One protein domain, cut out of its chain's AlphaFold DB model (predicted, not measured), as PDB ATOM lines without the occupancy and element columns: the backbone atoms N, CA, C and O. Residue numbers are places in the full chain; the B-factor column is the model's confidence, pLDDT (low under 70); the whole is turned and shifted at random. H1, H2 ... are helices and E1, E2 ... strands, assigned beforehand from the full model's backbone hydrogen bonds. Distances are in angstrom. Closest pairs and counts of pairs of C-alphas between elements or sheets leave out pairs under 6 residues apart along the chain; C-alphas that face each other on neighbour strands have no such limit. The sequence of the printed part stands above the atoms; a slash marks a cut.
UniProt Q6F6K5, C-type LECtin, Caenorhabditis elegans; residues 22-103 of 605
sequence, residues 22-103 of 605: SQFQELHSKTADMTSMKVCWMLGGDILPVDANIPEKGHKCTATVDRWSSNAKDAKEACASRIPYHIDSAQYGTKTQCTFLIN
ATOM      1  N   SER A  22     204.201 151.366 208.560       68.93
ATOM      2  CA  SER A  22     205.416 150.927 209.257       68.93
ATOM      3  C   SER A  22     206.165 152.084 209.941       68.93
ATOM      4  O   SER A  22     206.557 151.947 211.097       68.93
ATOM      5  N   GLN A  23     206.296 153.242 209.285       75.63
ATOM      6  CA  GLN A  23     206.915 154.430 209.891       75.63
ATOM      7  C   GLN A  23     206.062 155.006 211.028       75.63
ATOM      8  O   GLN A  23     206.587 155.426 212.058       75.63
ATOM      9  N   PHE A  24     204.737 155.013 210.855       80.13
ATOM     10  CA  PHE A  24     203.803 155.453 211.890       80.13
ATOM     11  C   PHE A  24     203.861 154.544 213.127       80.13
ATOM     12  O   PHE A  24     203.904 155.022 214.258       80.13
ATOM     13  N   GLN A  25     203.922 153.229 212.916       77.91
ATOM     14  CA  GLN A  25     204.089 152.248 213.979       77.91
ATOM     15  C   GLN A  25     205.416 152.432 214.714       77.91
ATOM     16  O   GLN A  25     205.429 152.386 215.938       77.91
ATOM     17  N   GLU A  26     206.526 152.649 214.008       78.72
ATOM     18  CA  GLU A  26     207.831 152.869 214.640       78.72
ATOM     19  C   GLU A  26     207.796 154.084 215.579       78.72
ATOM     20  O   GLU A  26     208.198 153.979 216.743       78.72
ATOM     21  N   LEU A  27     207.203 155.190 215.113       81.64
ATOM     22  CA  LEU A  27     207.025 156.424 215.883       81.64
ATOM     23  C   LEU A  27     206.197 156.221 217.166       81.64
ATOM     24  O   LEU A  27     206.440 156.893 218.169       81.64
ATOM     25  N   HIS A  28     205.238 155.287 217.150       83.30
ATOM     26  CA  HIS A  28     204.234 155.113 218.206       83.30
ATOM     27  C   HIS A  28     204.266 153.750 218.922       83.30
ATOM     28  O   HIS A  28     203.412 153.496 219.776       83.30
ATOM     29  N   SER A  29     205.268 152.909 218.651       70.83
ATOM     30  CA  SER A  29     205.373 151.490 219.052       70.83
ATOM     31  C   SER A  29     205.191 151.183 220.547       70.83
ATOM     32  O   SER A  29     204.926 150.040 220.906       70.83
ATOM     33  N   LYS A  30     205.307 152.187 221.424       69.70
ATOM     34  CA  LYS A  30     205.162 152.064 222.889       69.70
ATOM     35  C   LYS A  30     203.992 152.856 223.482       69.70
ATOM     36  O   LYS A  30     203.891 152.982 224.697       69.70
ATOM     37  N   THR A  31     203.145 153.441 222.639       72.53
ATOM     38  CA  THR A  31     202.085 154.372 223.071       72.53
ATOM     39  C   THR A  31     200.679 153.815 222.887       72.53
ATOM     40  O   THR A  31     199.782 154.139 223.664       72.53
ATOM     41  N   ALA A  32     200.495 152.966 221.881       76.91
ATOM     42  CA  ALA A  32     199.203 152.498 221.413       76.91
ATOM     43  C   ALA A  32     199.292 151.022 221.016       76.91
ATOM     44  O   ALA A  32     200.359 150.544 220.635       76.91
ATOM     45  N   ASP A  33     198.179 150.297 221.089       77.93
ATOM     46  CA  ASP A  33     198.110 148.953 220.523       77.93
ATOM     47  C   ASP A  33     198.057 149.003 218.993       77.93
ATOM     48  O   ASP A  33     197.764 150.036 218.378       77.93
ATOM     49  N   MET A  34     198.318 147.855 218.365       76.75
ATOM     50  CA  MET A  34     198.455 147.808 216.919       76.75
ATOM     51  C   MET A  34     197.185 148.221 216.176       76.75
ATOM     52  O   MET A  34     197.262 148.892 215.145       76.75
ATOM     53  N   THR A  35     196.013 147.865 216.691       81.75
ATOM     54  CA  THR A  35     194.759 148.122 215.983       81.75
ATOM     55  C   THR A  35     194.316 149.565 216.112       81.75
ATOM     56  O   THR A  35     193.952 150.164 215.099       81.75
ATOM     57  N   SER A  36     194.483 150.177 217.288       87.09
ATOM     58  CA  SER A  36     194.244 151.615 217.446       87.09
ATOM     59  C   SER A  36     195.192 152.444 216.582       87.09
ATOM     60  O   SER A  36     194.755 153.416 215.963       87.09
ATOM     61  N   MET A  37     196.469 152.043 216.474       86.13
ATOM     62  CA  MET A  37     197.421 152.684 215.560       86.13
ATOM     63  C   MET A  37     196.976 152.569 214.101       86.13
ATOM     64  O   MET A  37     196.962 153.577 213.397       86.13
ATOM     65  N   LYS A  38     196.572 151.370 213.650       82.02
ATOM     66  CA  LYS A  38     196.058 151.152 212.286       82.02
ATOM     67  C   LYS A  38     194.858 152.042 211.997       82.02
ATOM     68  O   LYS A  38     194.855 152.741 210.988       82.02
ATOM     69  N   VAL A  39     193.861 152.056 212.881       86.25
ATOM     70  CA  VAL A  39     192.655 152.877 212.697       86.25
ATOM     71  C   VAL A  39     193.002 154.364 212.687       86.25
ATOM     72  O   VAL A  39     192.527 155.084 211.812       86.25
ATOM     73  N   CYS A  40     193.870 154.823 213.591       90.22
ATOM     74  CA  CYS A  40     194.308 156.216 213.613       90.22
ATOM     75  C   CYS A  40     195.002 156.621 212.303       90.22
ATOM     76  O   CYS A  40     194.634 157.625 211.693       90.22
ATOM     77  N   TRP A  41     195.937 155.794 211.825       87.05
ATOM     78  CA  TRP A  41     196.657 156.021 210.574       87.05
ATOM     79  C   TRP A  41     195.729 156.004 209.352       87.05
ATOM     80  O   TRP A  41     195.797 156.904 208.517       87.05
ATOM     81  N   MET A  42     194.804 155.038 209.267       84.26
ATOM     82  CA  MET A  42     193.830 154.947 208.169       84.26
ATOM     83  C   MET A  42     192.918 156.174 208.079       84.26
ATOM     84  O   MET A  42     192.493 156.548 206.985       84.26
ATOM     85  N   LEU A  43     192.614 156.796 209.219       87.07
ATOM     86  CA  LEU A  43     191.823 158.024 209.295       87.07
ATOM     87  C   LEU A  43     192.677 159.299 209.148       87.07
ATOM     88  O   LEU A  43     192.142 160.404 209.261       87.07
ATOM     89  N   GLY A  44     193.986 159.159 208.908       86.04
ATOM     90  CA  GLY A  44     194.925 160.269 208.754       86.04
ATOM     91  C   GLY A  44     195.078 161.116 210.018       86.04
ATOM     92  O   GLY A  44     195.268 162.327 209.903       86.04
ATOM     93  N   GLY A  45     194.909 160.499 211.190       89.52
ATOM     94  CA  GLY A  45     194.997 161.157 212.487       89.52
ATOM     95  C   GLY A  45     196.380 161.086 213.128       89.52
ATOM     96  O   GLY A  45     197.262 160.364 212.669       89.52
ATOM     97  N   ASP A  46     196.516 161.809 214.239       89.00
ATOM     98  CA  ASP A  46     197.739 161.878 215.041       89.00
ATOM     99  C   ASP A  46     197.500 161.339 216.453       89.00
ATOM    100  O   ASP A  46     196.486 161.656 217.090       89.00
ATOM    101  N   ILE A  47     198.456 160.551 216.957       91.19
ATOM    102  CA  ILE A  47     198.448 160.038 218.329       91.19
ATOM    103  C   ILE A  47     199.121 161.056 219.245       91.19
ATOM    104  O   ILE A  47     200.301 161.372 219.102       91.19
ATOM    105  N   LEU A  48     198.360 161.542 220.222       91.53
ATOM    106  CA  LEU A  48     198.789 162.541 221.195       91.53
ATOM    107  C   LEU A  48     198.507 162.045 222.615       91.53
ATOM    108  O   LEU A  48     197.556 161.286 222.816       91.53
ATOM    109  N   PRO A  49     199.265 162.488 223.631       90.08
ATOM    110  CA  PRO A  49     198.884 162.237 225.014       90.08
ATOM    111  C   PRO A  49     197.522 162.880 225.308       90.08
ATOM    112  O   PRO A  49     197.204 163.973 224.825       90.08
ATOM    113  N   VAL A  50     196.699 162.212 226.120       88.78
ATOM    114  CA  VAL A  50     195.438 162.795 226.607       88.78
ATOM    115  C   VAL A  50     195.728 164.063 227.411       88.78
ATOM    116  O   VAL A  50     195.044 165.073 227.226       88.78
ATOM    117  N   ASP A  51     196.771 163.997 228.239       85.34
ATOM    118  CA  ASP A  51     197.301 165.057 229.090       85.34
ATOM    119  C   ASP A  51     198.832 164.952 229.104       85.34
ATOM    120  O   ASP A  51     199.383 163.935 229.520       85.34
ATOM    121  N   ALA A  52     199.525 165.990 228.635       84.38
ATOM    122  CA  ALA A  52     200.983 165.975 228.520       84.38
ATOM    123  C   ALA A  52     201.697 165.889 229.882       84.38
ATOM    124  O   ALA A  52     202.850 165.469 229.937       84.38
ATOM    125  N   ASN A  53     201.017 166.265 230.969       80.03
ATOM    126  CA  ASN A  53     201.584 166.249 232.314       80.03
ATOM    127  C   ASN A  53     201.308 164.935 233.058       80.03
ATOM    128  O   ASN A  53     201.912 164.697 234.101       80.03
ATOM    129  N   ILE A  54     200.384 164.104 232.558       78.77
ATOM    130  CA  ILE A  54     199.943 162.865 233.216       78.77
ATOM    131  C   ILE A  54     199.906 161.734 232.176       78.77
ATOM    132  O   ILE A  54     198.832 161.421 231.644       78.77
ATOM    133  N   PRO A  55     201.064 161.115 231.864       78.24
ATOM    134  CA  PRO A  55     201.171 160.032 230.882       78.24
ATOM    135  C   PRO A  55     200.223 158.854 231.153       78.24
ATOM    136  O   PRO A  55     199.788 158.168 230.231       78.24
ATOM    137  N   GLU A  56     199.851 158.632 232.415       76.59
ATOM    138  CA  GLU A  56     198.956 157.558 232.850       76.59
ATOM    139  C   GLU A  56     197.518 157.716 232.340       76.59
ATOM    140  O   GLU A  56     196.777 156.734 232.316       76.59
ATOM    141  N   LYS A  57     197.119 158.916 231.892       80.28
ATOM    142  CA  LYS A  57     195.831 159.126 231.206       80.28
ATOM    143  C   LYS A  57     195.813 158.558 229.783       80.28
ATOM    144  O   LYS A  57     194.764 158.585 229.146       80.28
ATOM    145  N   GLY A  58     196.943 158.035 229.307       87.12
ATOM    146  CA  GLY A  58     197.067 157.371 228.020       87.12
ATOM    147  C   GLY A  58     197.100 158.336 226.846       87.12
ATOM    148  O   GLY A  58     197.408 159.526 226.976       87.12
ATOM    149  N   HIS A  59     196.779 157.794 225.677       92.50
ATOM    150  CA  HIS A  59     196.860 158.501 224.410       92.50
ATOM    151  C   HIS A  59     195.480 158.625 223.772       92.50
ATOM    152  O   HIS A  59     194.530 157.919 224.109       92.50
ATOM    153  N   LYS A  60     195.363 159.552 222.834       94.38
ATOM    154  CA  LYS A  60     194.179 159.767 222.013       94.38
ATOM    155  C   LYS A  60     194.603 159.951 220.571       94.38
ATOM    156  O   LYS A  60     195.667 160.503 220.305       94.38
ATOM    157  N   CYS A  61     193.746 159.534 219.657       94.99
ATOM    158  CA  CYS A  61     193.878 159.869 218.253       94.99
ATOM    159  C   CYS A  61     192.859 160.943 217.897       94.99
ATOM    160  O   CYS A  61     191.678 160.807 218.226       94.99
ATOM    161  N   THR A  62     193.309 161.993 217.212       94.30
ATOM    162  CA  THR A  62     192.415 162.991 216.610       94.30
ATOM    163  C   THR A  62     192.442 162.818 215.103       94.30
ATOM    164  O   THR A  62     193.496 162.954 214.491       94.30
ATOM    165  N   ALA A  63     191.290 162.523 214.508       92.68
ATOM    166  CA  ALA A  63     191.160 162.288 213.077       92.68
ATOM    167  C   ALA A  63     189.927 162.989 212.502       92.68
ATOM    168  O   ALA A  63     189.007 163.368 213.229       92.68
ATOM    169  N   THR A  64     189.893 163.163 211.182       90.55
ATOM    170  CA  THR A  64     188.763 163.792 210.486       90.55
ATOM    171  C   THR A  64     188.090 162.773 209.583       90.55
ATOM    172  O   THR A  64     188.719 162.242 208.672       90.55
ATOM    173  N   VAL A  65     186.801 162.523 209.803       89.23
ATOM    174  CA  VAL A  65     185.992 161.659 208.938       89.23
ATOM    175  C   VAL A  65     185.228 162.502 207.922       89.23
ATOM    176  O   VAL A  65     184.690 163.566 208.244       89.23
ATOM    177  N   ASP A  66     185.161 162.018 206.682       87.88
ATOM    178  CA  ASP A  66     184.483 162.698 205.574       87.88
ATOM    179  C   ASP A  66     182.959 162.510 205.647       87.88
ATOM    180  O   ASP A  66     182.323 161.876 204.809       87.88
ATOM    181  N   ARG A  67     182.378 163.011 206.736       88.17
ATOM    182  CA  ARG A  67     180.946 162.985 207.016       88.17
ATOM    183  C   ARG A  67     180.529 164.341 207.548       88.17
ATOM    184  O   ARG A  67     181.074 164.805 208.550       88.17
ATOM    185  N   TRP A  68     179.553 164.952 206.887       91.81
ATOM    186  CA  TRP A  68     178.909 166.158 207.389       91.81
ATOM    187  C   TRP A  68     178.113 165.832 208.650       91.81
ATOM    188  O   TRP A  68     177.419 164.815 208.699       91.81
ATOM    189  N   SER A  69     178.208 166.706 209.646       93.51
ATOM    190  CA  SER A  69     177.372 166.651 210.839       93.51
ATOM    191  C   SER A  69     176.837 168.033 211.180       93.51
ATOM    192  O   SER A  69     177.532 169.048 211.107       93.51
ATOM    193  N   SER A  70     175.561 168.065 211.544       93.01
ATOM    194  CA  SER A  70     174.799 169.295 211.772       93.01
ATOM    195  C   SER A  70     174.948 169.859 213.186       93.01
ATOM    196  O   SER A  70     174.737 171.048 213.412       93.01
ATOM    197  N   ASN A  71     175.264 169.001 214.156       94.25
ATOM    198  CA  ASN A  71     175.356 169.344 215.570       94.25
ATOM    199  C   ASN A  71     176.221 168.320 216.326       94.25
ATOM    200  O   ASN A  71     176.619 167.294 215.781       94.25
ATOM    201  N   ALA A  72     176.487 168.580 217.609       92.54
ATOM    202  CA  ALA A  72     177.350 167.733 218.434       92.54
ATOM    203  C   ALA A  72     176.847 166.285 218.605       92.54
ATOM    204  O   ALA A  72     177.661 165.365 218.699       92.54
ATOM    205  N   LYS A  73     175.526 166.058 218.642       92.83
ATOM    206  CA  LYS A  73     174.954 164.708 218.757       92.83
ATOM    207  C   LYS A  73     175.206 163.913 217.476       92.83
ATOM    208  O   LYS A  73     175.729 162.808 217.542       92.83
ATOM    209  N   ASP A  74     174.901 164.520 216.336       94.24
ATOM    210  CA  ASP A  74     175.132 163.957 215.003       94.24
ATOM    211  C   ASP A  74     176.627 163.677 214.761       94.24
ATOM    212  O   ASP A  74     177.002 162.593 214.326       94.24
ATOM    213  N   ALA A  75     177.514 164.593 215.169       94.92
ATOM    214  CA  ALA A  75     178.962 164.382 215.122       94.92
ATOM    215  C   ALA A  75     179.403 163.170 215.958       94.92
ATOM    216  O   ALA A  75     180.201 162.350 215.504       94.92
ATOM    217  N   LYS A  76     178.861 163.016 217.173       92.92
ATOM    218  CA  LYS A  76     179.176 161.869 218.033       92.92
ATOM    219  C   LYS A  76     178.683 160.553 217.429       92.92
ATOM    220  O   LYS A  76     179.427 159.577 217.448       92.92
ATOM    221  N   GLU A  77     177.472 160.529 216.880       91.01
ATOM    222  CA  GLU A  77     176.914 159.363 216.181       91.01
ATOM    223  C   GLU A  77     177.724 159.020 214.923       91.01
ATOM    224  O   GLU A  77     178.019 157.851 214.673       91.01
ATOM    225  N   ALA A  78     178.167 160.029 214.168       91.62
ATOM    226  CA  ALA A  78     179.057 159.856 213.028       91.62
ATOM    227  C   ALA A  78     180.372 159.176 213.431       91.62
ATOM    228  O   ALA A  78     180.732 158.157 212.837       91.62
ATOM    229  N   CYS A  79     181.047 159.673 214.472       93.59
ATOM    230  CA  CYS A  79     182.274 159.062 214.985       93.59
ATOM    231  C   CYS A  79     182.035 157.630 215.488       93.59
ATOM    232  O   CYS A  79     182.721 156.700 215.068       93.59
ATOM    233  N   ALA A  80     181.015 157.441 216.330       90.27
ATOM    234  CA  ALA A  80     180.684 156.158 216.950       90.27
ATOM    235  C   ALA A  80     180.115 155.115 215.975       90.27
ATOM    236  O   ALA A  80     179.859 153.997 216.395       90.27
ATOM    237  N   SER A  81     179.882 155.467 214.707       88.14
ATOM    238  CA  SER A  81     179.466 154.521 213.660       88.14
ATOM    239  C   SER A  81     180.630 153.926 212.864       88.14
ATOM    240  O   SER A  81     180.429 152.973 212.118       88.14
ATOM    241  N   ARG A  82     181.837 154.500 212.985       85.11
ATOM    242  CA  ARG A  82     183.031 154.067 212.238       85.11
ATOM    243  C   ARG A  82     184.191 153.679 213.144       85.11
ATOM    244  O   ARG A  82     185.005 152.854 212.746       85.11
ATOM    245  N   ILE A  83     184.284 154.291 214.321       91.21
ATOM    246  CA  ILE A  83     185.436 154.186 215.214       91.21
ATOM    247  C   ILE A  83     185.063 153.269 216.387       91.21
ATOM    248  O   ILE A  83     184.244 153.663 217.219       91.21
ATOM    249  N   PRO A  84     185.665 152.073 216.502       90.15
ATOM    250  CA  PRO A  84     185.292 151.083 217.511       90.15
ATOM    251  C   PRO A  84     185.914 151.349 218.899       90.15
ATOM    252  O   PRO A  84     186.196 150.419 219.654       90.15
ATOM    253  N   TYR A  85     186.118 152.614 219.262       91.90
ATOM    254  CA  TYR A  85     186.808 153.040 220.486       91.90
ATOM    255  C   TYR A  85     185.974 154.053 221.272       91.90
ATOM    256  O   TYR A  85     184.977 154.587 220.780       91.90
ATOM    257  N   HIS A  86     186.392 154.351 222.503       90.51
ATOM    258  CA  HIS A  86     185.750 155.381 223.319       90.51
ATOM    259  C   HIS A  86     185.943 156.759 222.681       90.51
ATOM    260  O   HIS A  86     187.062 157.264 222.606       90.51
ATOM    261  N   ILE A  87     184.849 157.378 222.234       92.52
ATOM    262  CA  ILE A  87     184.867 158.734 221.675       92.52
ATOM    263  C   ILE A  87     184.955 159.747 222.823       92.52
ATOM    264  O   ILE A  87     183.990 159.918 223.571       92.52
ATOM    265  N   ASP A  88     186.094 160.431 222.954       90.87
ATOM    266  CA  ASP A  88     186.303 161.482 223.963       90.87
ATOM    267  C   ASP A  88     185.622 162.790 223.552       90.87
ATOM    268  O   ASP A  88     184.968 163.444 224.365       90.87
ATOM    269  N   SER A  89     185.727 163.157 222.271       92.23
ATOM    270  CA  SER A  89     185.052 164.335 221.726       92.23
ATOM    271  C   SER A  89     184.761 164.206 220.232       92.23
ATOM    272  O   SER A  89     185.409 163.444 219.511       92.23
ATOM    273  N   ALA A  90     183.761 164.958 219.773       95.00
ATOM    274  CA  ALA A  90     183.402 165.071 218.368       95.00
ATOM    275  C   ALA A  90     183.049 166.530 218.048       95.00
ATOM    276  O   ALA A  90     182.254 167.141 218.769       95.00
ATOM    277  N   GLN A  91     183.633 167.084 216.985       95.46
ATOM    278  CA  GLN A  91     183.320 168.428 216.495       95.46
ATOM    279  C   GLN A  91     182.564 168.335 215.174       95.46
ATOM    280  O   GLN A  91     182.968 167.608 214.263       95.46
ATOM    281  N   TYR A  92     181.454 169.068 215.093       94.43
ATOM    282  CA  TYR A  92     180.591 169.080 213.921       94.43
ATOM    283  C   TYR A  92     181.105 170.041 212.848       94.43
ATOM    284  O   TYR A  92     181.801 171.011 213.146       94.43
ATOM    285  N   GLY A  93     180.746 169.783 211.593       92.64
ATOM    286  CA  GLY A  93     181.199 170.589 210.465       92.64
ATOM    287  C   GLY A  93     180.953 169.921 209.117       92.64
ATOM    288  O   GLY A  93     180.299 168.884 209.020       92.64
ATOM    289  N   THR A  94     181.506 170.518 208.057       91.78
ATOM    290  CA  THR A  94     181.546 169.919 206.706       91.78
ATOM    291  C   THR A  94     182.202 168.546 206.711       91.78
ATOM    292  O   THR A  94     181.752 167.646 206.011       91.78
ATOM    293  N   LYS A  95     183.222 168.391 207.554       92.25
ATOM    294  CA  LYS A  95     183.806 167.119 207.952       92.25
ATOM    295  C   LYS A  95     183.749 167.024 209.467       92.25
ATOM    296  O   LYS A  95     183.931 168.027 210.155       92.25
ATOM    297  N   THR A  96     183.495 165.829 209.973       93.89
ATOM    298  CA  THR A  96     183.388 165.598 211.412       93.89
ATOM    299  C   THR A  96     184.771 165.285 211.960       93.89
ATOM    300  O   THR A  96     185.432 164.363 211.484       93.89
ATOM    301  N   GLN A  97     185.217 166.038 212.961       94.85
ATOM    302  CA  GLN A  97     186.452 165.718 213.673       94.85
ATOM    303  C   GLN A  97     186.121 164.791 214.840       94.85
ATOM    304  O   GLN A  97     185.274 165.113 215.672       94.85
ATOM    305  N   CYS A  98     186.796 163.651 214.908       95.83
ATOM    306  CA  CYS A  98     186.609 162.627 215.921       95.83
ATOM    307  C   CYS A  98     187.879 162.488 216.755       95.83
ATOM    308  O   CYS A  98     188.960 162.272 216.209       95.83
ATOM    309  N   THR A  99     187.738 162.559 218.076       95.89
ATOM    310  CA  THR A  99     188.809 162.221 219.015       95.89
ATOM    311  C   THR A  99     188.420 160.965 219.770       95.89
ATOM    312  O   THR A  99     187.394 160.953 220.455       95.89
ATOM    313  N   PHE A 100     189.233 159.919 219.670       94.80
ATOM    314  CA  PHE A 100     189.011 158.668 220.389       94.80
ATOM    315  C   PHE A 100     190.199 158.300 221.270       94.80
ATOM    316  O   PHE A 100     191.338 158.676 220.992       94.80
ATOM    317  N   LEU A 101     189.913 157.587 222.355       92.97
ATOM    318  CA  LEU A 101     190.898 157.196 223.355       92.97
ATOM    319  C   LEU A 101     191.570 155.875 222.991       92.97
ATOM    320  O   LEU A 101     190.908 154.922 222.579       92.97
ATOM    321  N   ILE A 102     192.877 155.821 223.223       91.32
ATOM    322  CA  ILE A 102     193.720 154.637 223.090       91.32
ATOM    323  C   ILE A 102     194.124 154.218 224.501       91.32
ATOM    324  O   ILE A 102     195.201 154.546 225.004       91.32
ATOM    325  N   ASN A 103     193.182 153.565 225.172       85.69
ATOM    326  CA  ASN A 103     193.322 153.229 226.583       85.69
ATOM    327  C   ASN A 103     193.741 151.784 226.802       85.69
ATOM    328  O   ASN A 103     194.508 151.503 227.713       85.69
TER     329      ASN A 103
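What this domain is: This is residues 22 to 103 of the 605 residues of the protein "C-type LECtin" of Caenorhabditis elegans (UniProt Q6F6K5). A twisted sheet of four antiparallel strands has two short helices packed over one of its faces, H2 over the E1 and E2 side and H3 over the E3 and E4 side, well separated from each other. A third short helix, H1, sits at the far end of the model beside H2 and only grazes the sheet. The printed part has 82 residues, with three named helices and four named strands in the order H1, H2, E1, E2, H3, E3, E4; the sheet's order is E1, E2, E4, E3. The class is mixed, helices and strands, and the whole is compact, with a radius of gyration of the C-alphas of 12.6 A and spans of 36 by 27 by 17 A.

How they stand to each other: H1, residues 22 to 28, touches H2, residues 34 to 42, at a steep tilt of 67 degrees, opposite ways; their closest C-alphas, of Gln 25 and Met 37, are 6.9 A apart. E1, residues 46 to 49, and E2, residues 59 to 65, form an antiparallel hairpin, with N 48 and O 60 at 2.9 A. H1 only grazes the sheet, with its residues 24 to 28. H2 is on the sheet at a height of 8.9 A, over E2 and only just over E1, on which 3 of its C-alphas fall. It runs along the strands, at 19 degrees to E2 on the local plane, and the closest C-alphas of H2 and E2, of Cys 40 and Cys 61, are 5.9 A apart. H3, residues 72 to 80, is on the same face as H2, and the two helices are apart. These helices on one face of a sheet make two layers. E3, residues 87 to 91, and E4, residues 96 to 102, form the second hairpin, antiparallel, with N 91 and O 97 at 2.9 A. E2 and E4 are antiparallel neighbours, with N 65 and O 96 at 2.8 A. H3 has a height of 6.8 A over the sheet, lies over E3 and only just over E4, on which 3 of its C-alphas fall, and runs slantwise to the strands, at 53 degrees to E3 on the local plane. The closest C-alphas of H3 and E3, of Lys 76 and Ala 90, are 5.3 A apart. E2, H3 and E3 form a split strand-helix-strand unit, two strands running the same way with E4 between them, and its crossover is right-handed. In H1, H2 and H3 every O i to N i+4 pair is within hydrogen-bond range.

Where its parts are: H1 begins at C-alpha 22, (205.416, 150.927, 209.257), and is 10.0 A long; H2 is 12.2 A and E1 10.0 A. E2 is 19.2 A, from C-alpha 59 at (196.860, 158.501, 224.410), H3 12.1 A and E3 11.1 A. E4 is 19.1 A and ends at C-alpha 102, (193.720, 154.637, 223.090).

The domain as a whole: The C-alphas of Glu 26 and Ser 70 are the two farthest apart, 37.0 A. The sheet is only just strongly twisted, its C-alphas lying up to 4.4 A off the best plane. The printed part has no cut, and no link is long. Mean pLDDT of the printed part is 87.7; residues 22 and 30 are under 70.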